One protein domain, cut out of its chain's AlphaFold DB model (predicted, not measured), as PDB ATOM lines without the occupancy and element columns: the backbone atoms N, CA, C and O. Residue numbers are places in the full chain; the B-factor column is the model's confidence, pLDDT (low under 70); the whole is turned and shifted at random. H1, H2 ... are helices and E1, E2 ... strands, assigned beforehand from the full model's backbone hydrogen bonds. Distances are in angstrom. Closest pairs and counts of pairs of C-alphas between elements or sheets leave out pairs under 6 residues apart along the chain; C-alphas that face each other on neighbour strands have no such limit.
ATOM      1  N   PRO A 401     -51.564  18.564   5.839       91.25
ATOM      2  CA  PRO A 401     -50.394  18.904   6.643       91.25
ATOM      3  C   PRO A 401     -50.359  18.133   7.970       91.25
ATOM      4  O   PRO A 401     -51.227  18.307   8.827       91.25
ATOM      5  N   VAL A 402     -49.281  17.383   8.184       89.88
ATOM      6  CA  VAL A 402     -48.984  16.609   9.395       89.88
ATOM      7  C   VAL A 402     -47.705  17.143  10.061       89.88
ATOM      8  O   VAL A 402     -46.759  17.594   9.413       89.88
ATOM      9  N   TYR A 403     -47.694  17.163  11.391       85.62
ATOM     10  CA  TYR A 403     -46.563  17.590  12.211       85.62
ATOM     11  C   TYR A 403     -46.398  16.797  13.513       85.62
ATOM     12  O   TYR A 403     -45.310  16.324  13.809       85.62
ATOM     13  N   LYS A 404     -47.436  16.691  14.343       85.56
ATOM     14  CA  LYS A 404     -47.374  15.973  15.639       85.56
ATOM     15  C   LYS A 404     -48.531  14.998  15.834       85.56
ATOM     16  O   LYS A 404     -48.623  14.344  16.866       85.56
ATOM     17  N   GLU A 405     -49.415  14.924  14.853       89.06
ATOM     18  CA  GLU A 405     -50.549  14.022  14.794       89.06
ATOM     19  C   GLU A 405     -50.029  12.580  14.765       89.06
ATOM     20  O   GLU A 405     -49.104  12.283  14.013       89.06
ATOM     21  N   GLY A 406     -50.561  11.699  15.617       86.56
ATOM     22  CA  GLY A 406     -50.130  10.300  15.711       86.56
ATOM     23  C   GLY A 406     -50.687   9.436  14.577       86.56
ATOM     24  O   GLY A 406     -51.803   9.680  14.120       86.56
ATOM     25  N   LEU A 407     -49.941   8.400  14.166       87.12
ATOM     26  CA  LEU A 407     -50.343   7.501  13.073       87.12
ATOM     27  C   LEU A 407     -51.690   6.821  13.374       87.12
ATOM     28  O   LEU A 407     -52.676   7.106  12.705       87.12
ATOM     29  N   LYS A 408     -51.757   6.018  14.444       84.31
ATOM     30  CA  LYS A 408     -52.975   5.290  14.844       84.31
ATOM     31  C   LYS A 408     -54.119   6.208  15.291       84.31
ATOM     32  O   LYS A 408     -55.268   5.965  14.958       84.31
ATOM     33  N   GLY A 409     -53.813   7.248  16.069       80.31
ATOM     34  CA  GLY A 409     -54.843   8.060  16.728       80.31
ATOM     35  C   GLY A 409     -55.467   9.154  15.861       80.31
ATOM     36  O   GLY A 409     -56.543   9.637  16.193       80.31
ATOM     37  N   VAL A 410     -54.792   9.585  14.790       89.19
ATOM     38  CA  VAL A 410     -55.245  10.730  13.984       89.19
ATOM     39  C   VAL A 410     -55.140  10.446  12.495       89.19
ATOM     40  O   VAL A 410     -56.134  10.592  11.790       89.19
ATOM     41  N   ILE A 411     -53.964  10.038  12.013       88.25
ATOM     42  CA  ILE A 411     -53.713   9.913  10.571       88.25
ATOM     43  C   ILE A 411     -54.585   8.806   9.976       88.25
ATOM     44  O   ILE A 411     -55.337   9.083   9.051       88.25
ATOM     45  N   VAL A 412     -54.559   7.597  10.546       86.81
ATOM     46  CA  VAL A 412     -55.340   6.456  10.039       86.81
ATOM     47  C   VAL A 412     -56.852   6.745  10.038       86.81
ATOM     48  O   VAL A 412     -57.448   6.641   8.968       86.81
ATOM     49  N   PRO A 413     -57.492   7.198  11.139       88.06
ATOM     50  CA  PRO A 413     -58.918   7.542  11.118       88.06
ATOM     51  C   PRO A 413     -59.271   8.639  10.108       88.06
ATOM     52  O   PRO A 413     -60.298   8.559   9.435       88.06
ATOM     53  N   THR A 414     -58.409   9.654   9.970       90.62
ATOM     54  CA  THR A 414     -58.609  10.720   8.977       90.62
ATOM     55  C   THR A 414     -58.549  10.149   7.564       90.62
ATOM     56  O   THR A 414     -59.393  10.475   6.736       90.62
ATOM     57  N   MET A 415     -57.588   9.265   7.295       87.56
ATOM     58  CA  MET A 415     -57.436   8.629   5.995       87.56
ATOM     59  C   MET A 415     -58.597   7.699   5.659       87.56
ATOM     60  O   MET A 415     -59.066   7.753   4.534       87.56
ATOM     61  N   ILE A 416     -59.123   6.929   6.615       84.06
ATOM     62  CA  ILE A 416     -60.330   6.109   6.406       84.06
ATOM     63  C   ILE A 416     -61.499   6.992   5.946       84.06
ATOM     64  O   ILE A 416     -62.145   6.700   4.941       84.06
ATOM     65  N   SER A 417     -61.729   8.116   6.632       88.88
ATOM     66  CA  SER A 417     -62.790   9.055   6.254       88.88
ATOM     67  C   SER A 417     -62.550   9.702   4.886       88.88
ATOM     68  O   SER A 417     -63.503   9.883   4.130       88.88
ATOM     69  N   VAL A 418     -61.307  10.074   4.570       88.69
ATOM     70  CA  VAL A 418     -60.955  10.688   3.281       88.69
ATOM     71  C   VAL A 418     -61.101   9.681   2.144       88.69
ATOM     72  O   VAL A 418     -61.671  10.022   1.117       88.69
ATOM     73  N   MET A 419     -60.646   8.444   2.333       84.38
ATOM     74  CA  MET A 419     -60.732   7.385   1.327       84.38
ATOM     75  C   MET A 419     -62.184   7.019   1.013       84.38
ATOM     76  O   MET A 419     -62.523   6.881  -0.156       84.38
ATOM     77  N   ALA A 420     -63.067   6.977   2.016       84.44
ATOM     78  CA  ALA A 420     -64.502   6.792   1.784       84.44
ATOM     79  C   ALA A 420     -65.116   7.935   0.946       84.44
ATOM     80  O   ALA A 420     -65.964   7.700   0.086       84.44
ATOM     81  N   ALA A 421     -64.680   9.180   1.167       87.50
ATOM     82  CA  ALA A 421     -65.131  10.324   0.375       87.50
ATOM     83  C   ALA A 421     -64.567  10.309  -1.057       87.50
ATOM     84  O   ALA A 421     -65.276  10.681  -1.991       87.50
ATOM     85  N   ILE A 422     -63.314   9.874  -1.225       85.50
ATOM     86  CA  ILE A 422     -62.676   9.685  -2.534       85.50
ATOM     87  C   ILE A 422     -63.423   8.619  -3.327       85.50
ATOM     88  O   ILE A 422     -63.830   8.896  -4.447       85.50
ATOM     89  N   GLU A 423     -63.702   7.463  -2.724       84.12
ATOM     90  CA  GLU A 423     -64.454   6.381  -3.366       84.12
ATOM     91  C   GLU A 423     -65.826   6.866  -3.852       84.12
ATOM     92  O   GLU A 423     -66.205   6.624  -4.995       84.12
ATOM     93  N   HIS A 424     -66.553   7.617  -3.022       85.06
ATOM     94  CA  HIS A 424     -67.838   8.187  -3.424       85.06
ATOM     95  C   HIS A 424     -67.715   9.178  -4.596       85.06
ATOM     96  O   HIS A 424     -68.617   9.260  -5.431       85.06
ATOM     97  N   TYR A 425     -66.623   9.944  -4.658       86.69
ATOM     98  CA  TYR A 425     -66.343  10.885  -5.743       86.69
ATOM     99  C   TYR A 425     -65.928  10.169  -7.039       86.69
ATOM    100  O   TYR A 425     -66.353  10.555  -8.127       86.69
ATOM    101  N   GLU A 426     -65.153   9.092  -6.923       85.25
ATOM    102  CA  GLU A 426     -64.701   8.255  -8.040       85.25
ATOM    103  C   GLU A 426     -65.841   7.441  -8.653       85.25
ATOM    104  O   GLU A 426     -65.942   7.357  -9.874       85.25
ATOM    105  N   GLN A 427     -66.773   6.944  -7.836       84.31
ATOM    106  CA  GLN A 427     -68.010   6.303  -8.309       84.31
ATOM    107  C   GLN A 427     -68.869   7.225  -9.190       84.31
ATOM    108  O   GLN A 427     -69.690   6.747  -9.968       84.31
ATOM    109  N   GLN A 428     -68.692   8.544  -9.078       82.50
ATOM    110  CA  GLN A 428     -69.377   9.537  -9.910       82.50
ATOM    111  C   GLN A 428     -68.575   9.916 -11.169       82.50
ATOM    112  O   GLN A 428     -68.991  10.807 -11.905       82.50
ATOM    113  N   GLY A 429     -67.431   9.268 -11.416       81.00
ATOM    114  CA  GLY A 429     -66.533   9.547 -12.541       81.00
ATOM    115  C   GLY A 429     -65.464  10.607 -12.257       81.00
ATOM    116  O   GLY A 429     -64.725  10.987 -13.161       81.00
ATOM    117  N   GLY A 430     -65.367  11.104 -11.018       86.56
ATOM    118  CA  GLY A 430     -64.275  11.976 -10.596       86.56
ATOM    119  C   GLY A 430     -62.976  11.206 -10.383       86.56
ATOM    120  O   GLY A 430     -62.947   9.981 -10.360       86.56
ATOM    121  N   THR A 431     -61.873  11.922 -10.184       87.00
ATOM    122  CA  THR A 431     -60.608  11.310  -9.752       87.00
ATOM    123  C   THR A 431     -60.039  12.091  -8.581       87.00
ATOM    124  O   THR A 431     -60.184  13.315  -8.520       87.00
ATOM    125  N   ALA A 432     -59.383  11.416  -7.641       90.75
ATOM    126  CA  ALA A 432     -58.739  12.105  -6.534       90.75
ATOM    127  C   ALA A 432     -57.391  11.491  -6.155       90.75
ATOM    128  O   ALA A 432     -57.083  10.346  -6.456       90.75
ATOM    129  N   SER A 433     -56.548  12.290  -5.512       88.81
ATOM    130  CA  SER A 433     -55.246  11.872  -4.991       88.81
ATOM    131  C   SER A 433     -55.039  12.432  -3.592       88.81
ATOM    132  O   SER A 433     -55.619  13.457  -3.234       88.81
ATOM    133  N   VAL A 434     -54.205  11.784  -2.778       90.50
ATOM    134  CA  VAL A 434     -53.855  12.289  -1.444       90.50
ATOM    135  C   VAL A 434     -52.375  12.625  -1.381       90.50
ATOM    136  O   VAL A 434     -51.525  11.818  -1.757       90.50
ATOM    137  N   PHE A 435     -52.070  13.819  -0.866       91.62
ATOM    138  CA  PHE A 435     -50.705  14.293  -0.671       91.62
ATOM    139  C   PHE A 435     -50.472  14.779   0.762       91.62
ATOM    140  O   PHE A 435     -51.051  15.776   1.204       91.62
ATOM    141  N   ILE A 436     -49.595  14.094   1.495       91.88
ATOM    142  CA  ILE A 436     -49.282  14.393   2.893       91.88
ATOM    143  C   ILE A 436     -47.988  15.205   3.004       91.88
ATOM    144  O   ILE A 436     -46.915  14.800   2.563       91.88
ATOM    145  N   ASN A 437     -48.056  16.346   3.685       91.94
ATOM    146  CA  ASN A 437     -46.878  17.125   4.060       91.94
ATOM    147  C   ASN A 437     -46.556  16.833   5.531       91.94
ATOM    148  O   ASN A 437     -47.147  17.459   6.410       91.94
ATOM    149  N   ASP A 438     -45.649  15.893   5.815       90.94
ATOM    150  CA  ASP A 438     -45.362  15.390   7.170       90.94
ATOM    151  C   ASP A 438     -44.010  15.886   7.711       90.94
ATOM    152  O   ASP A 438     -42.989  15.207   7.648       90.94
ATOM    153  N   ASP A 439     -44.006  17.073   8.320       86.69
ATOM    154  CA  ASP A 439     -42.828  17.594   9.037       86.69
ATOM    155  C   ASP A 439     -42.525  16.803  10.326       86.69
ATOM    156  O   ASP A 439     -41.465  16.974  10.937       86.69
ATOM    157  N   GLY A 440     -43.470  15.976  10.782       79.31
ATOM    158  CA  GLY A 440     -43.353  15.172  11.994       79.31
ATOM    159  C   GLY A 440     -42.338  14.048  11.879       79.31
ATOM    160  O   GLY A 440     -41.767  13.655  12.896       79.31
ATOM    161  N   MET A 441     -42.033  13.618  10.654       82.31
ATOM    162  CA  MET A 441     -41.010  12.610  10.346       82.31
ATOM    163  C   MET A 441     -39.640  12.923  10.960       82.31
ATOM    164  O   MET A 441     -38.871  12.012  11.231       82.31
ATOM    165  N   GLN A 442     -39.343  14.201  11.209       75.12
ATOM    166  CA  GLN A 442     -38.069  14.651  11.781       75.12
ATOM    167  C   GLN A 442     -38.046  14.664  13.319       75.12
ATOM    168  O   GLN A 442     -37.001  14.909  13.917       75.12
ATOM    169  N   LEU A 443     -39.206  14.518  13.967       76.44
ATOM    170  CA  LEU A 443     -39.373  14.672  15.420       76.44
ATOM    171  C   LEU A 443     -39.707  13.366  16.130       76.44
ATOM    172  O   LEU A 443     -39.493  13.257  17.336       76.44
ATOM    173  N   ILE A 444     -40.313  12.432  15.407       82.56
ATOM    174  CA  ILE A 444     -40.706  11.131  15.935       82.56
ATOM    175  C   ILE A 444     -39.531  10.158  15.879       82.56
ATOM    176  O   ILE A 444     -38.539  10.390  15.193       82.56
ATOM    177  N   GLN A 445     -39.648   9.067  16.630       83.19
ATOM    178  CA  GLN A 445     -38.659   7.996  16.601       83.19
ATOM    179  C   GLN A 445     -38.519   7.432  15.176       83.19
ATOM    180  O   GLN A 445     -39.520   7.380  14.454       83.19
ATOM    181  N   PRO A 446     -37.310   6.999  14.769       83.88
ATOM    182  CA  PRO A 446     -37.052   6.524  13.410       83.88
ATOM    183  C   PRO A 446     -37.975   5.364  13.012       83.88
ATOM    184  O   PRO A 446     -38.518   5.381  11.913       83.88
ATOM    185  N   GLU A 447     -38.261   4.443  13.936       84.38
ATOM    186  CA  GLU A 447     -39.198   3.327  13.734       84.38
ATOM    187  C   GLU A 447     -40.623   3.811  13.414       84.38
ATOM    188  O   GLU A 447     -41.275   3.322  12.495       84.38
ATOM    189  N   LEU A 448     -41.109   4.839  14.121       84.56
ATOM    190  CA  LEU A 448     -42.427   5.427  13.859       84.56
ATOM    191  C   LEU A 448     -42.462   6.199  12.537       84.56
ATOM    192  O   LEU A 448     -43.504   6.238  11.882       84.56
ATOM    193  N   ALA A 449     -41.356   6.837  12.153       86.06
ATOM    194  CA  ALA A 449     -41.241   7.486  10.852       86.06
ATOM    195  C   ALA A 449     -41.283   6.452   9.724       86.06
ATOM    196  O   ALA A 449     -42.008   6.642   8.749       86.06
ATOM    197  N   GLU A 450     -40.573   5.335   9.875       87.31
ATOM    198  CA  GLU A 450     -40.604   4.226   8.926       87.31
ATOM    199  C   GLU A 450     -42.000   3.604   8.814       87.31
ATOM    200  O   GLU A 450     -42.509   3.473   7.701       87.31
ATOM    201  N   ALA A 451     -42.678   3.356   9.940       87.81
ATOM    202  CA  ALA A 451     -44.055   2.860   9.953       87.81
ATOM    203  C   ALA A 451     -45.027   3.797   9.213       87.81
ATOM    204  O   ALA A 451     -45.890   3.344   8.464       87.81
ATOM    205  N   ARG A 452     -44.873   5.122   9.360       90.19
ATOM    206  CA  ARG A 452     -45.674   6.086   8.588       90.19
ATOM    207  C   ARG A 452     -45.359   6.041   7.097       90.19
ATOM    208  O   ARG A 452     -46.283   6.075   6.295       90.19
ATOM    209  N   LYS A 453     -44.080   5.969   6.715       89.19
ATOM    210  CA  LYS A 453     -43.674   5.861   5.304       89.19
ATOM    211  C   LYS A 453     -44.201   4.575   4.669       89.19
ATOM    212  O   LYS A 453     -44.649   4.612   3.524       89.19
ATOM    213  N   ALA A 454     -44.154   3.461   5.400       87.19
ATOM    214  CA  ALA A 454     -44.732   2.187   4.984       87.19
ATOM    215  C   ALA A 454     -46.240   2.327   4.766       87.19
ATOM    216  O   ALA A 454     -46.707   2.087   3.657       87.19
ATOM    217  N   TYR A 455     -46.960   2.875   5.751       88.56
ATOM    218  CA  TYR A 455     -48.391   3.147   5.635       88.56
ATOM    219  C   TYR A 455     -48.727   4.029   4.421       88.56
ATOM    220  O   TYR A 455     -49.629   3.703   3.652       88.56
ATOM    221  N   TYR A 456     -47.984   5.116   4.192       89.56
ATOM    222  CA  TYR A 456     -48.204   5.976   3.025       89.56
ATOM    223  C   TYR A 456     -47.973   5.225   1.711       89.56
ATOM    224  O   TYR A 456     -48.797   5.317   0.807       89.56
ATOM    225  N   ARG A 457     -46.903   4.429   1.612       84.38
ATOM    226  CA  ARG A 457     -46.591   3.638   0.413       84.38
ATOM    227  C   ARG A 457     -47.639   2.565   0.132       84.38
ATOM    228  O   ARG A 457     -48.044   2.398  -1.012       84.38
ATOM    229  N   GLU A 458     -48.073   1.849   1.161       83.44
ATOM    230  CA  GLU A 458     -49.059   0.770   1.049       83.44
ATOM    231  C   GLU A 458     -50.432   1.276   0.598       83.44
ATOM    232  O   GLU A 458     -51.135   0.567  -0.121       83.44
ATOM    233  N   ASN A 459     -50.770   2.516   0.965       81.12
ATOM    234  CA  ASN A 459     -52.027   3.174   0.613       81.12
ATOM    235  C   ASN A 459     -51.908   4.108  -0.607       81.12
ATOM    236  O   ASN A 459     -52.831   4.874  -0.871       81.12
ATOM    237  N   GLY A 460     -50.782   4.089  -1.335       80.38
ATOM    238  CA  GLY A 460     -50.590   4.923  -2.530       80.38
ATOM    239  C   GLY A 460     -50.609   6.434  -2.254       80.38
ATOM    240  O   GLY A 460     -50.954   7.227  -3.124       80.38
ATOM    241  N   ILE A 461     -50.258   6.849  -1.036       88.06
ATOM    242  CA  ILE A 461     -50.284   8.244  -0.603       88.06
ATOM    243  C   ILE A 461     -48.941   8.897  -0.926       88.06
ATOM    244  O   ILE A 461     -47.889   8.492  -0.421       88.06
ATOM    245  N   GLY A 462     -48.972   9.960  -1.729       87.75
ATOM    246  CA  GLY A 462     -47.802  10.802  -1.942       87.75
ATOM    247  C   GLY A 462     -47.461  11.549  -0.657       87.75
ATOM    248  O   GLY A 462     -48.352  12.050   0.028       87.75
ATOM    249  N   TYR A 463     -46.181  11.668  -0.315       90.31
ATOM    250  CA  TYR A 463     -45.793  12.439   0.860       90.31
ATOM    251  C   TYR A 463     -44.453  13.145   0.695       90.31
ATOM    252  O   TYR A 463     -43.616  12.783  -0.129       90.31
ATOM    253  N   THR A 464     -44.259  14.177   1.505       89.81
ATOM    254  CA  THR A 464     -43.013  14.934   1.587       89.81
ATOM    255  C   THR A 464     -42.779  15.383   3.020       89.81
ATOM    256  O   THR A 464     -43.720  15.731   3.741       89.81
ATOM    257  N   ALA A 465     -41.520  15.392   3.429       88.38
ATOM    258  CA  ALA A 465     -41.075  15.974   4.680       88.38
ATOM    259  C   ALA A 465     -39.893  16.896   4.387       88.38
ATOM    260  O   ALA A 465     -39.060  16.597   3.538       88.38
ATOM    261  N   ARG A 466     -39.778  18.009   5.102       87.50
ATOM    262  CA  ARG A 466     -38.624  18.917   4.987       87.50
ATOM    263  C   ARG A 466     -37.805  18.927   6.265       87.50
ATOM    264  O   ARG A 466     -38.281  18.537   7.332       87.50
ATOM    265  N   LEU A 467     -36.587  19.446   6.168       84.44
ATOM    266  CA  LEU A 467     -35.736  19.669   7.331       84.44
ATOM    267  C   LEU A 467     -36.322  20.710   8.313       84.44
ATOM    268  O   LEU A 467     -37.051  21.629   7.916       84.44
ATOM    269  N   PRO A 468     -35.983  20.619   9.615       82.56
ATOM    270  CA  PRO A 468     -36.319  21.659  10.584       82.56
ATOM    271  C   PRO A 468     -35.634  22.983  10.224       82.56
ATOM    272  O   PRO A 468     -34.619  22.993   9.540       82.56
ATOM    273  N   HIS A 469     -36.148  24.119  10.703       84.25
ATOM    274  CA  HIS A 469     -35.473  25.410  10.506       84.25
ATOM    275  C   HIS A 469     -34.103  25.398  11.207       84.25
ATOM    276  O   HIS A 469     -34.001  24.949  12.354       84.25
ATOM    277  N   CYS A 470     -33.073  25.936  10.550       84.44
ATOM    278  CA  CYS A 470     -31.755  26.088  11.151       84.44
ATOM    279  C   CYS A 470     -31.853  26.946  12.423       84.44
ATOM    280  O   CYS A 470     -32.487  28.006  12.442       84.44
ATOM    281  N   LYS A 471     -31.267  26.487  13.525       82.06
ATOM    282  CA  LYS A 471     -31.156  27.311  14.727       82.06
ATOM    283  C   LYS A 471     -29.935  28.192  14.530       82.06
ATOM    284  O   LYS A 471     -28.811  27.743  14.722       82.06
ATOM    285  N   PRO A 502     -31.573  15.406  12.275       79.31
ATOM    286  CA  PRO A 502     -32.209  16.354  11.358       79.31
ATOM    287  C   PRO A 502     -31.897  17.827  11.642       79.31
ATOM    288  O   PRO A 502     -31.796  18.646  10.726       79.31
ATOM    289  N   GLN A 503     -31.737  18.183  12.921       81.94
ATOM    290  CA  GLN A 503     -31.418  19.548  13.330       81.94
ATOM    291  C   GLN A 503     -29.961  19.914  13.033       81.94
ATOM    292  O   GLN A 503     -29.708  21.035  12.593       81.94
ATOM    293  N   GLU A 504     -29.015  19.002  13.246       81.75
ATOM    294  CA  GLU A 504     -27.605  19.211  12.899       81.75
ATOM    295  C   GLU A 504     -27.428  19.311  11.388       81.75
ATOM    296  O   GLU A 504     -26.762  20.229  10.909       81.75
ATOM    297  N   ARG A 505     -28.110  18.446  10.628       79.50
ATOM    298  CA  ARG A 505     -28.127  18.503   9.164       79.50
ATOM    299  C   ARG A 505     -28.689  19.832   8.662       79.50
ATOM    300  O   ARG A 505     -28.081  20.482   7.816       79.50
ATOM    301  N   SER A 506     -29.801  20.285   9.239       83.75
ATOM    302  CA  SER A 506     -30.369  21.603   8.942       83.75
ATOM    303  C   SER A 506     -29.403  22.750   9.250       83.75
ATOM    304  O   SER A 506     -29.285  23.682   8.455       83.75
ATOM    305  N   ASN A 507     -28.693  22.689  10.379       85.06
ATOM    306  CA  ASN A 507     -27.724  23.715  10.756       85.06
ATOM    307  C   ASN A 507     -26.507  23.723   9.818       85.06
ATOM    308  O   ASN A 507     -26.064  24.803   9.437       85.06
ATOM    309  N   LYS A 508     -26.015  22.545   9.408       84.88
ATOM    310  CA  LYS A 508     -24.907  22.384   8.451       84.88
ATOM    311  C   LYS A 508     -25.267  22.924   7.065       84.88
ATOM    312  O   LYS A 508     -24.492  23.674   6.487       84.88
ATOM    313  N   ILE A 509     -26.457  22.587   6.561       83.06
ATOM    314  CA  ILE A 509     -26.968  23.062   5.260       83.06
ATOM    315  C   ILE A 509     -27.418  24.534   5.340       83.06
ATOM    316  O   ILE A 509     -27.532  25.224   4.331       83.06
ATOM    317  N   GLY A 510     -27.698  25.035   6.545       82.00
ATOM    318  CA  GLY A 510     -28.262  26.364   6.753       82.00
ATOM    319  C   GLY A 510     -29.713  26.474   6.274       82.00
ATOM    320  O   GLY A 510     -30.118  27.532   5.793       82.00
ATOM    321  N   PHE A 511     -30.511  25.406   6.394       83.88
ATOM    322  CA  PHE A 511     -31.878  25.372   5.866       83.88
ATOM    323  C   PHE A 511     -32.786  26.411   6.543       83.88
ATOM    324  O   PHE A 511     -33.155  26.292   7.716       83.88
ATOM    325  N   GLN A 512     -33.201  27.425   5.781       83.38
ATOM    326  CA  GLN A 512     -34.126  28.458   6.242       83.38
ATOM    327  C   GLN A 512     -35.547  28.166   5.772       83.38
ATOM    328  O   GLN A 512     -35.878  28.237   4.586       83.38
ATOM    329  N   ARG A 513     -36.427  27.884   6.733       84.38
ATOM    330  CA  ARG A 513     -37.844  27.654   6.457       84.38
ATOM    331  C   ARG A 513     -38.545  28.980   6.146       84.38
ATOM    332  O   ARG A 513     -38.623  29.863   6.997       84.38
ATOM    333  N   LYS A 514     -39.153  29.080   4.963       81.50
ATOM    334  CA  LYS A 514     -39.939  30.255   4.551       81.50
ATOM    335  C   LYS A 514     -41.292  30.315   5.264       81.50
ATOM    336  O   LYS A 514     -42.035  29.340   5.270       81.50
ATOM    337  N   GLY A 515     -41.660  31.473   5.809       78.62
ATOM    338  CA  GLY A 515     -42.972  31.719   6.422       78.62
ATOM    339  C   GLY A 515     -43.036  31.423   7.926       78.62
ATOM    340  O   GLY A 515     -42.357  30.545   8.449       78.62
ATOM    341  N   LYS A 516     -43.879  32.160   8.657       73.94
ATOM    342  CA  LYS A 516     -43.932  32.090  10.130       73.94
ATOM    343  C   LYS A 516     -44.666  30.845  10.639       73.94
ATOM    344  O   LYS A 516     -44.186  30.189  11.561       73.94
ATOM    345  N   PHE A 517     -45.769  30.466   9.993       78.56
ATOM    346  CA  PHE A 517     -46.626  29.359  10.426       78.56
ATOM    347  C   PHE A 517     -46.141  28.005   9.895       78.56
ATOM    348  O   PHE A 517     -46.010  27.836   8.686       78.56
ATOM    349  N   LYS A 518     -45.881  27.039  10.790       75.56
ATOM    350  CA  LYS A 518     -45.254  25.748  10.444       75.56
ATOM    351  C   LYS A 518     -46.057  24.953   9.408       75.56
ATOM    352  O   LYS A 518     -45.498  24.613   8.371       75.56
ATOM    353  N   LYS A 519     -47.359  24.737   9.639       78.69
ATOM    354  CA  LYS A 519     -48.209  23.897   8.771       78.69
ATOM    355  C   LYS A 519     -48.377  24.474   7.358       78.69
ATOM    356  O   LYS A 519     -48.058  23.800   6.391       78.69
ATOM    357  N   ALA A 520     -48.763  25.747   7.232       79.94
ATOM    358  CA  ALA A 520     -48.917  26.399   5.920       79.94
ATOM    359  C   ALA A 520     -47.589  26.490   5.154       79.94
ATOM    360  O   ALA A 520     -47.519  26.262   3.953       79.94
ATOM    361  N   SER A 521     -46.502  26.773   5.872       82.81
ATOM    362  CA  SER A 521     -45.155  26.751   5.308       82.81
ATOM    363  C   SER A 521     -44.786  25.364   4.764       82.81
ATOM    364  O   SER A 521     -44.054  25.292   3.784       82.81
ATOM    365  N   ASN A 522     -45.263  24.283   5.395       85.12
ATOM    366  CA  ASN A 522     -45.009  22.913   4.948       85.12
ATOM    367  C   ASN A 522     -45.755  22.597   3.650       85.12
ATOM    368  O   ASN A 522     -45.145  22.165   2.682       85.12
ATOM    369  N   MET A 523     -47.049  22.918   3.595       85.56
ATOM    370  CA  MET A 523     -47.849  22.777   2.372       85.56
ATOM    371  C   MET A 523     -47.217  23.507   1.186       85.56
ATOM    372  O   MET A 523     -47.053  22.924   0.119       85.56
ATOM    373  N   ASN A 524     -46.794  24.759   1.390       87.75
ATOM    374  CA  ASN A 524     -46.139  25.543   0.344       87.75
ATOM    375  C   ASN A 524     -44.811  24.925  -0.100       87.75
ATOM    376  O   ASN A 524     -44.467  25.000  -1.274       87.75
ATOM    377  N   TYR A 525     -44.056  24.336   0.833       88.56
ATOM    378  CA  TYR A 525     -42.817  23.635   0.509       88.56
ATOM    379  C   TYR A 525     -43.094  22.402  -0.349       88.56
ATOM    380  O   TYR A 525     -42.473  22.240  -1.392       88.56
ATOM    381  N   GLY A 526     -44.057  21.574   0.061       87.38
ATOM    382  CA  GLY A 526     -44.420  20.373  -0.678       87.38
ATOM    383  C   GLY A 526     -44.955  20.662  -2.075       87.38
ATOM    384  O   GLY A 526     -44.561  19.984  -3.014       87.38
ATOM    385  N   LEU A 527     -45.780  21.702  -2.232       86.56
ATOM    386  CA  LEU A 527     -46.251  22.144  -3.549       86.56
ATOM    387  C   LEU A 527     -45.104  22.667  -4.415       86.56
ATOM    388  O   LEU A 527     -44.995  22.295  -5.575       86.56
ATOM    389  N   ALA A 528     -44.210  23.483  -3.852       88.94
ATOM    390  CA  ALA A 528     -43.048  23.974  -4.590       88.94
ATOM    391  C   ALA A 528     -42.105  22.836  -5.017       88.94
ATOM    392  O   ALA A 528     -41.542  22.887  -6.106       88.94
ATOM    393  N   PHE A 529     -41.935  21.812  -4.175       89.69
ATOM    394  CA  PHE A 529     -41.185  20.610  -4.530       89.69
ATOM    395  C   PHE A 529     -41.884  19.833  -5.650       89.69
ATOM    396  O   PHE A 529     -41.245  19.511  -6.644       89.69
ATOM    397  N   SER A 530     -43.196  19.604  -5.528       87.06
ATOM    398  CA  SER A 530     -43.991  18.920  -6.552       87.06
ATOM    399  C   SER A 530     -43.917  19.620  -7.907       87.06
ATOM    400  O   SER A 530     -43.751  18.948  -8.915       87.06
ATOM    401  N   ASN A 531     -43.988  20.955  -7.936       90.06
ATOM    402  CA  ASN A 531     -43.885  21.719  -9.180       90.06
ATOM    403  C   ASN A 531     -42.517  21.546  -9.850       90.06
ATOM    404  O   ASN A 531     -42.462  21.376 -11.057       90.06
ATOM    405  N   ARG A 532     -41.420  21.534  -9.080       92.75
ATOM    406  CA  ARG A 532     -40.086  21.289  -9.652       92.75
ATOM    407  C   ARG A 532     -39.939  19.882 -10.223       92.75
ATOM    408  O   ARG A 532     -39.310  19.716 -11.257       92.75
ATOM    409  N   VAL A 533     -40.510  18.882  -9.548       90.94
ATOM    410  CA  VAL A 533     -40.541  17.510 -10.074       90.94
ATOM    411  C   VAL A 533     -41.336  17.469 -11.377       90.94
ATOM    412  O   VAL A 533     -40.871  16.870 -12.332       90.94
ATOM    413  N   GLU A 534     -42.481  18.149 -11.448       91.00
ATOM    414  CA  GLU A 534     -43.287  18.243 -12.672       91.00
ATOM    415  C   GLU A 534     -42.531  18.930 -13.822       91.00
ATOM    416  O   GLU A 534     -42.492  18.409 -14.934       91.00
ATOM    417  N   ASP A 535     -41.863  20.057 -13.552       92.88
ATOM    418  CA  ASP A 535     -41.036  20.760 -14.541       92.88
ATOM    419  C   ASP A 535     -39.920  19.845 -15.089       92.88
ATOM    420  O   ASP A 535     -39.626  19.844 -16.288       92.88
ATOM    421  N   GLU A 536     -39.320  19.030 -14.219       94.38
ATOM    422  CA  GLU A 536     -38.284  18.068 -14.595       94.38
ATOM    423  C   GLU A 536     -38.846  16.872 -15.382       94.38
ATOM    424  O   GLU A 536     -38.219  16.444 -16.351       94.38
ATOM    425  N   ILE A 537     -40.044  16.378 -15.045       92.69
ATOM    426  CA  ILE A 537     -40.755  15.361 -15.842       92.69
ATOM    427  C   ILE A 537     -40.967  15.876 -17.262       92.69
ATOM    428  O   ILE A 537     -40.643  15.174 -18.216       92.69
ATOM    429  N   ILE A 538     -41.464  17.107 -17.421       92.19
ATOM    430  CA  ILE A 538     -41.698  17.708 -18.741       92.19
ATOM    431  C   ILE A 538     -40.386  17.769 -19.535       92.19
ATOM    432  O   ILE A 538     -40.352  17.389 -20.709       92.19
ATOM    433  N   ARG A 539     -39.289  18.192 -18.893       93.38
ATOM    434  CA  ARG A 539     -37.960  18.254 -19.516       93.38
ATOM    435  C   ARG A 539     -37.479  16.880 -19.988       93.38
ATOM    436  O   ARG A 539     -37.043  16.752 -21.132       93.38
ATOM    437  N   LEU A 540     -37.544  15.868 -19.123       92.19
ATOM    438  CA  LEU A 540     -37.104  14.505 -19.432       92.19
ATOM    439  C   LEU A 540     -37.992  13.840 -20.491       92.19
ATOM    440  O   LEU A 540     -37.475  13.189 -21.393       92.19
ATOM    441  N   THR A 541     -39.301  14.088 -20.450       91.25
ATOM    442  CA  THR A 541     -40.260  13.616 -21.461       91.25
ATOM    443  C   THR A 541     -39.904  14.148 -22.848       91.25
ATOM    444  O   THR A 541     -39.863  13.380 -23.809       91.25
ATOM    445  N   CYS A 542     -39.584  15.443 -22.961       90.19
ATOM    446  CA  CYS A 542     -39.159  16.040 -24.231       90.19
ATOM    447  C   CYS A 542     -37.869  15.393 -24.754       90.19
ATOM    448  O   CYS A 542     -37.806  15.007 -25.920       90.19
ATOM    449  N   LEU A 543     -36.869  15.214 -23.885       90.56
ATOM    450  CA  LEU A 543     -35.602  14.571 -24.249       90.56
ATOM    451  C   LEU A 543     -35.795  13.125 -24.712       90.56
ATOM    452  O   LEU A 543     -35.158  12.693 -25.673       90.56
ATOM    453  N   GLU A 544     -36.675  12.376 -24.055       88.88
ATOM    454  CA  GLU A 544     -36.933  10.981 -24.402       88.88
ATOM    455  C   GLU A 544     -37.703  10.855 -25.726       88.88
ATOM    456  O   GLU A 544     -37.365  10.012 -26.563       88.88
ATOM    457  N   CYS A 545     -38.660  11.755 -25.969       88.81
ATOM    458  CA  CYS A 545     -39.352  11.887 -27.251       88.81
ATOM    459  C   CYS A 545     -38.377  12.213 -28.393       88.81
ATOM    460  O   CYS A 545     -38.414  11.565 -29.441       88.81
ATOM    461  N   GLU A 546     -37.459  13.163 -28.186       90.56
ATOM    462  CA  GLU A 546     -36.414  13.511 -29.158       90.56
ATOM    463  C   GLU A 546     -35.477  12.329 -29.432       90.56
ATOM    464  O   GLU A 546     -35.168  12.028 -30.588       90.56
ATOM    465  N   ARG A 547     -35.063  11.612 -28.382       89.06
ATOM    466  CA  ARG A 547     -34.160  10.457 -28.481       89.06
ATOM    467  C   ARG A 547     -34.763   9.309 -29.290       89.06
ATOM    468  O   ARG A 547     -34.037   8.629 -30.015       89.06
ATOM    469  N   ARG A 548     -36.071   9.073 -29.147       88.00
ATOM    470  CA  ARG A 548     -36.809   8.009 -29.850       88.00
ATOM    471  C   ARG A 548     -37.442   8.474 -31.165       88.00
ATOM    472  O   ARG A 548     -37.896   7.633 -31.937       88.00
ATOM    473  N   GLY A 549     -37.464   9.780 -31.431       87.19
ATOM    474  CA  GLY A 549     -38.144  10.366 -32.585       87.19
ATOM    475  C   GLY A 549     -39.660  10.145 -32.564       87.19
ATOM    476  O   GLY A 549     -40.261   9.970 -33.624       87.19
ATOM    477  N   CYS A 550     -40.275  10.103 -31.379       84.50
ATOM    478  CA  CYS A 550     -41.702   9.839 -31.197       84.50
ATOM    479  C   CYS A 550     -42.404  10.989 -30.463       84.50
ATOM    480  O   CYS A 550     -41.774  11.791 -29.783       84.50
ATOM    481  N   THR A 551     -43.724  11.085 -30.611       84.06
ATOM    482  CA  THR A 551     -44.564  11.992 -29.812       84.06
ATOM    483  C   THR A 551     -44.798  11.438 -28.406       84.06
ATOM    484  O   THR A 551     -44.711  10.227 -28.209       84.06
ATOM    485  N   GLN A 552     -45.148  12.313 -27.456       80.00
ATOM    486  CA  GLN A 552     -45.443  11.946 -26.062       80.00
ATOM    487  C   GLN A 552     -46.510  10.845 -25.955       80.00
ATOM    488  O   GLN A 552     -46.352   9.928 -25.162       80.00
ATOM    489  N   ASP A 553     -47.525  10.862 -26.824       81.94
ATOM    490  CA  ASP A 553     -48.595   9.851 -26.855       81.94
ATOM    491  C   ASP A 553     -48.110   8.418 -27.165       81.94
ATOM    492  O   ASP A 553     -48.863   7.463 -27.000       81.94
ATOM    493  N   ASN A 554     -46.873   8.257 -27.655       82.12
ATOM    494  CA  ASN A 554     -46.272   6.948 -27.928       82.12
ATOM    495  C   ASN A 554     -45.421   6.418 -26.763       82.12
ATOM    496  O   ASN A 554     -44.871   5.320 -26.881       82.12
ATOM    497  N   LEU A 555     -45.248   7.194 -25.690       83.31
ATOM    498  CA  LEU A 555     -44.561   6.724 -24.494       83.31
ATOM    499  C   LEU A 555     -45.450   5.727 -23.751       83.31
ATOM    500  O   LEU A 555     -46.670   5.869 -23.686       83.31
ATOM    501  N   THR A 556     -44.820   4.672 -23.244       83.56
ATOM    502  CA  THR A 556     -45.511   3.655 -22.451       83.56
ATOM    503  C   THR A 556     -45.623   4.092 -20.993       83.56
ATOM    504  O   THR A 556     -44.894   4.972 -20.540       83.56
ATOM    505  N   ILE A 557     -46.499   3.435 -20.231       79.12
ATOM    506  CA  ILE A 557     -46.639   3.682 -18.786       79.12
ATOM    507  C   ILE A 557     -45.302   3.428 -18.072       79.12
ATOM    508  O   ILE A 557     -44.928   4.152 -17.153       79.12
ATOM    509  N   GLU A 558     -44.545   2.429 -18.525       83.06
ATOM    510  CA  GLU A 558     -43.218   2.122 -18.003       83.06
ATOM    511  C   GLU A 558     -42.208   3.244 -18.272       83.06
ATOM    512  O   GLU A 558     -41.350   3.512 -17.429       83.06
ATOM    513  N   ASP A 559     -42.302   3.907 -19.428       85.62
ATOM    514  CA  ASP A 559     -41.448   5.049 -19.758       85.62
ATOM    515  C   ASP A 559     -41.765   6.248 -18.855       85.62
ATOM    516  O   ASP A 559     -40.845   6.858 -18.308       85.62
ATOM    517  N   ASP A 560     -43.047   6.540 -18.634       82.81
ATOM    518  CA  ASP A 560     -43.494   7.619 -17.748       82.81
ATOM    519  C   ASP A 560     -43.065   7.382 -16.290       82.81
ATOM    520  O   ASP A 560     -42.601   8.306 -15.615       82.81
ATOM    521  N   ASP A 561     -43.152   6.140 -15.805       83.44
ATOM    522  CA  ASP A 561     -42.690   5.766 -14.464       83.44
ATOM    523  C   ASP A 561     -41.168   5.927 -14.320       83.44
ATOM    524  O   ASP A 561     -40.692   6.406 -13.285       83.44
ATOM    525  N   LEU A 562     -40.394   5.558 -15.346       88.81
ATOM    526  CA  LEU A 562     -38.942   5.760 -15.366       88.81
ATOM    527  C   LEU A 562     -38.592   7.249 -15.358       88.81
ATOM    528  O   LEU A 562     -37.773   7.676 -14.544       88.81
ATOM    529  N   ILE A 563     -39.259   8.041 -16.200       90.94
ATOM    530  CA  ILE A 563     -39.090   9.495 -16.268       90.94
ATOM    531  C   ILE A 563     -39.445  10.140 -14.927       90.94
ATOM    532  O   ILE A 563     -38.705  10.990 -14.437       90.94
ATOM    533  N   TYR A 564     -40.543   9.726 -14.291       89.56
ATOM    534  CA  TYR A 564     -40.930  10.226 -12.973       89.56
ATOM    535  C   TYR A 564     -39.891   9.884 -11.902       89.56
ATOM    536  O   TYR A 564     -39.537  10.739 -11.086       89.56
ATOM    537  N   GLN A 565     -39.404   8.641 -11.879       90.31
ATOM    538  CA  GLN A 565     -38.387   8.216 -10.918       90.31
ATOM    539  C   GLN A 565     -37.076   8.978 -11.114       90.31
ATOM    540  O   GLN A 565     -36.482   9.407 -10.125       90.31
ATOM    541  N   GLU A 566     -36.664   9.191 -12.364       92.69
ATOM    542  CA  GLU A 566     -35.487   9.982 -12.713       92.69
ATOM    543  C   GLU A 566     -35.673  11.456 -12.331       92.69
ATOM    544  O   GLU A 566     -34.834  12.014 -11.627       92.69
ATOM    545  N   ALA A 567     -36.804  12.072 -12.685       92.81
ATOM    546  CA  ALA A 567     -37.116  13.454 -12.327       92.81
ATOM    547  C   ALA A 567     -37.119  13.664 -10.810       92.81
ATOM    548  O   ALA A 567     -36.536  14.617 -10.286       92.81
ATOM    549  N   LEU A 568     -37.753  12.747 -10.079       90.31
ATOM    550  CA  LEU A 568     -37.792  12.789  -8.627       90.31
ATOM    551  C   LEU A 568     -36.393  12.618  -8.023       90.31
ATOM    552  O   LEU A 568     -36.068  13.329  -7.072       90.31
ATOM    553  N   ALA A 569     -35.577  11.701  -8.549       91.25
ATOM    554  CA  ALA A 569     -34.198  11.507  -8.103       91.25
ATOM    555  C   ALA A 569     -33.355  12.769  -8.342       91.25
ATOM    556  O   ALA A 569     -32.753  13.275  -7.395       91.25
ATOM    557  N   ASN A 570     -33.424  13.351  -9.543       92.62
ATOM    558  CA  ASN A 570     -32.729  14.589  -9.896       92.62
ATOM    559  C   ASN A 570     -33.082  15.730  -8.930       92.62
ATOM    560  O   ASN A 570     -32.200  16.432  -8.435       92.62
ATOM    561  N   MET A 571     -34.371  15.896  -8.607       92.62
ATOM    562  CA  MET A 571     -34.830  16.946  -7.690       92.62
ATOM    563  C   MET A 571     -34.466  16.680  -6.225       92.62
ATOM    564  O   MET A 571     -34.223  17.625  -5.469       92.62
ATOM    565  N   LEU A 572     -34.419  15.415  -5.795       89.88
ATOM    566  CA  LEU A 572     -33.949  15.046  -4.456       89.88
ATOM    567  C   LEU A 572     -32.440  15.292  -4.301       89.88
ATOM    568  O   LEU A 572     -32.014  15.797  -3.254       89.88
ATOM    569  N   ASP A 573     -31.662  15.000  -5.341       89.00
ATOM    570  CA  ASP A 573     -30.220  15.249  -5.388       89.00
ATOM    571  C   ASP A 573     -29.919  16.755  -5.397       89.00
ATOM    572  O   ASP A 573     -29.101  17.235  -4.601       89.00
ATOM    573  N   GLU A 574     -30.650  17.535  -6.200       88.81
ATOM    574  CA  GLU A 574     -30.582  19.004  -6.195       88.81
ATOM    575  C   GLU A 574     -30.970  19.592  -4.823       88.81
ATOM    576  O   GLU A 574     -30.458  20.626  -4.369       88.81
ATOM    577  N   ASP A 575     -31.859  18.913  -4.099       84.50
ATOM    578  CA  ASP A 575     -32.252  19.319  -2.760       84.50
ATOM    579  C   ASP A 575     -31.193  19.072  -1.696       84.50
ATOM    580  O   ASP A 575     -31.325  19.652  -0.614       84.50
ATOM    581  N   GLN A 576     -30.138  18.302  -1.972       83.31
ATOM    582  CA  GLN A 576     -29.030  18.050  -1.040       83.31
ATOM    583  C   GLN A 576     -29.527  17.590   0.346       83.31
ATOM    584  O   GLN A 576     -28.975  17.931   1.397       83.31
ATOM    585  N   GLY A 577     -30.631  16.835   0.364       76.44
ATOM    586  CA  GLY A 577     -31.276  16.341   1.582       76.44
ATOM    587  C   GLY A 577     -32.124  17.350   2.359       76.44
ATOM    588  O   GLY A 577     -32.471  17.077   3.507       76.44
ATOM    589  N   ARG A 578     -32.474  18.501   1.766       80.38
ATOM    590  CA  ARG A 578     -33.485  19.430   2.313       80.38
ATOM    591  C   ARG A 578     -34.883  18.811   2.356       80.38
ATOM    592  O   ARG A 578     -35.652  19.114   3.274       80.38
ATOM    593  N   THR A 579     -35.173  17.941   1.391       82.19
ATOM    594  CA  THR A 579     -36.395  17.140   1.301       82.19
ATOM    595  C   THR A 579     -36.096  15.702   1.704       82.19
ATOM    596  O   THR A 579     -35.111  15.113   1.268       82.19
ATOM    597  N   CYS A 580     -36.951  15.137   2.547       69.50
ATOM    598  CA  CYS A 580     -36.918  13.745   2.956       69.50
ATOM    599  C   CYS A 580     -38.105  13.001   2.336       69.50
ATOM    600  O   CYS A 580     -39.248  13.465   2.407       69.50
ATOM    601  N   LYS A 581     -37.800  11.827   1.782       62.97
ATOM    602  CA  LYS A 581     -38.745  10.782   1.392       62.97
ATOM    603  C   LYS A 581     -38.592   9.628   2.374       62.97
ATOM    604  O   LYS A 581     -37.473   9.335   2.841       62.97
TER     605      LYS A 581
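This is residues 401 to 471 and 502 to 581 of the 581 residues of a protein of Pochonia chlamydosporia 170 (UniProt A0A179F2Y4). A small sheet of two parallel strands, E1 and E2, lies between helices: the first half of the long helix H5 covers one face, H3 lies over the other, and H1 packs beside E1, away from E2. H5 runs on well past the sheet, and H6 folds back and crosses it there; H4 sits at the far end of the body. The printed part has 151 residues with six named helices and two named strands, in the order H1, E1, H2, H3, E2, H4, H5, H6, and is mostly helix. It is only just compact, close to loose, with a radius of gyration of the C-alphas of 17.6 A and spans of 50 by 44 by 28 A.

E1 is residues 431 to 438, 23.1 A long, and E2 is residues 462 to 466, 14.1 A. H5, residues 518 to 548, measures 44.8 A from C-alpha 518 at (-45.254, 25.748, 10.444) to C-alpha 548 at (-36.809, 8.009, -29.850). H1, residues 407 to 426, and H6, residues 557 to 574, each measure 25.5 A; H6 ends at (-30.582, 19.004, -6.195). H3 is residues 446 to 458, H2 residues 439 to 442 and H4 residues 502 to 509.

E1 and E2 have N 436 and O 462 within hydrogen-bond range at 2.8 A. E1, H2, H3 and E2 form a strand-helix-strand unit, parallel neighbour strands joined through helices, with a right-handed crossover. The closest C-alphas of E2 and H5, Thr 464 and Gly 526, are 6.1 A apart; those of H1 and E1, Ile 422 and Ala 432, also 6.1 A. H5, with residues 529 to 541 alone, touches H6 at a steep tilt of 54 degrees, opposite ways, closest at C-alphas 536 and 567, 5.3 A. H4 and H5 are apart. Every O i to N i+4 pair is within range in H3, H4, H5 and H6, and 14 of 16 in H1; H2 is too short for one.

C-alphas 409 and 549, the farthest apart, are 52.1 A apart. Residues 472 to 501 are not printed, a gap of 11.5 A between C-alphas 471 and 502. Of the links printed whole, none is long. Residues 580 to 581 have pLDDT under 70.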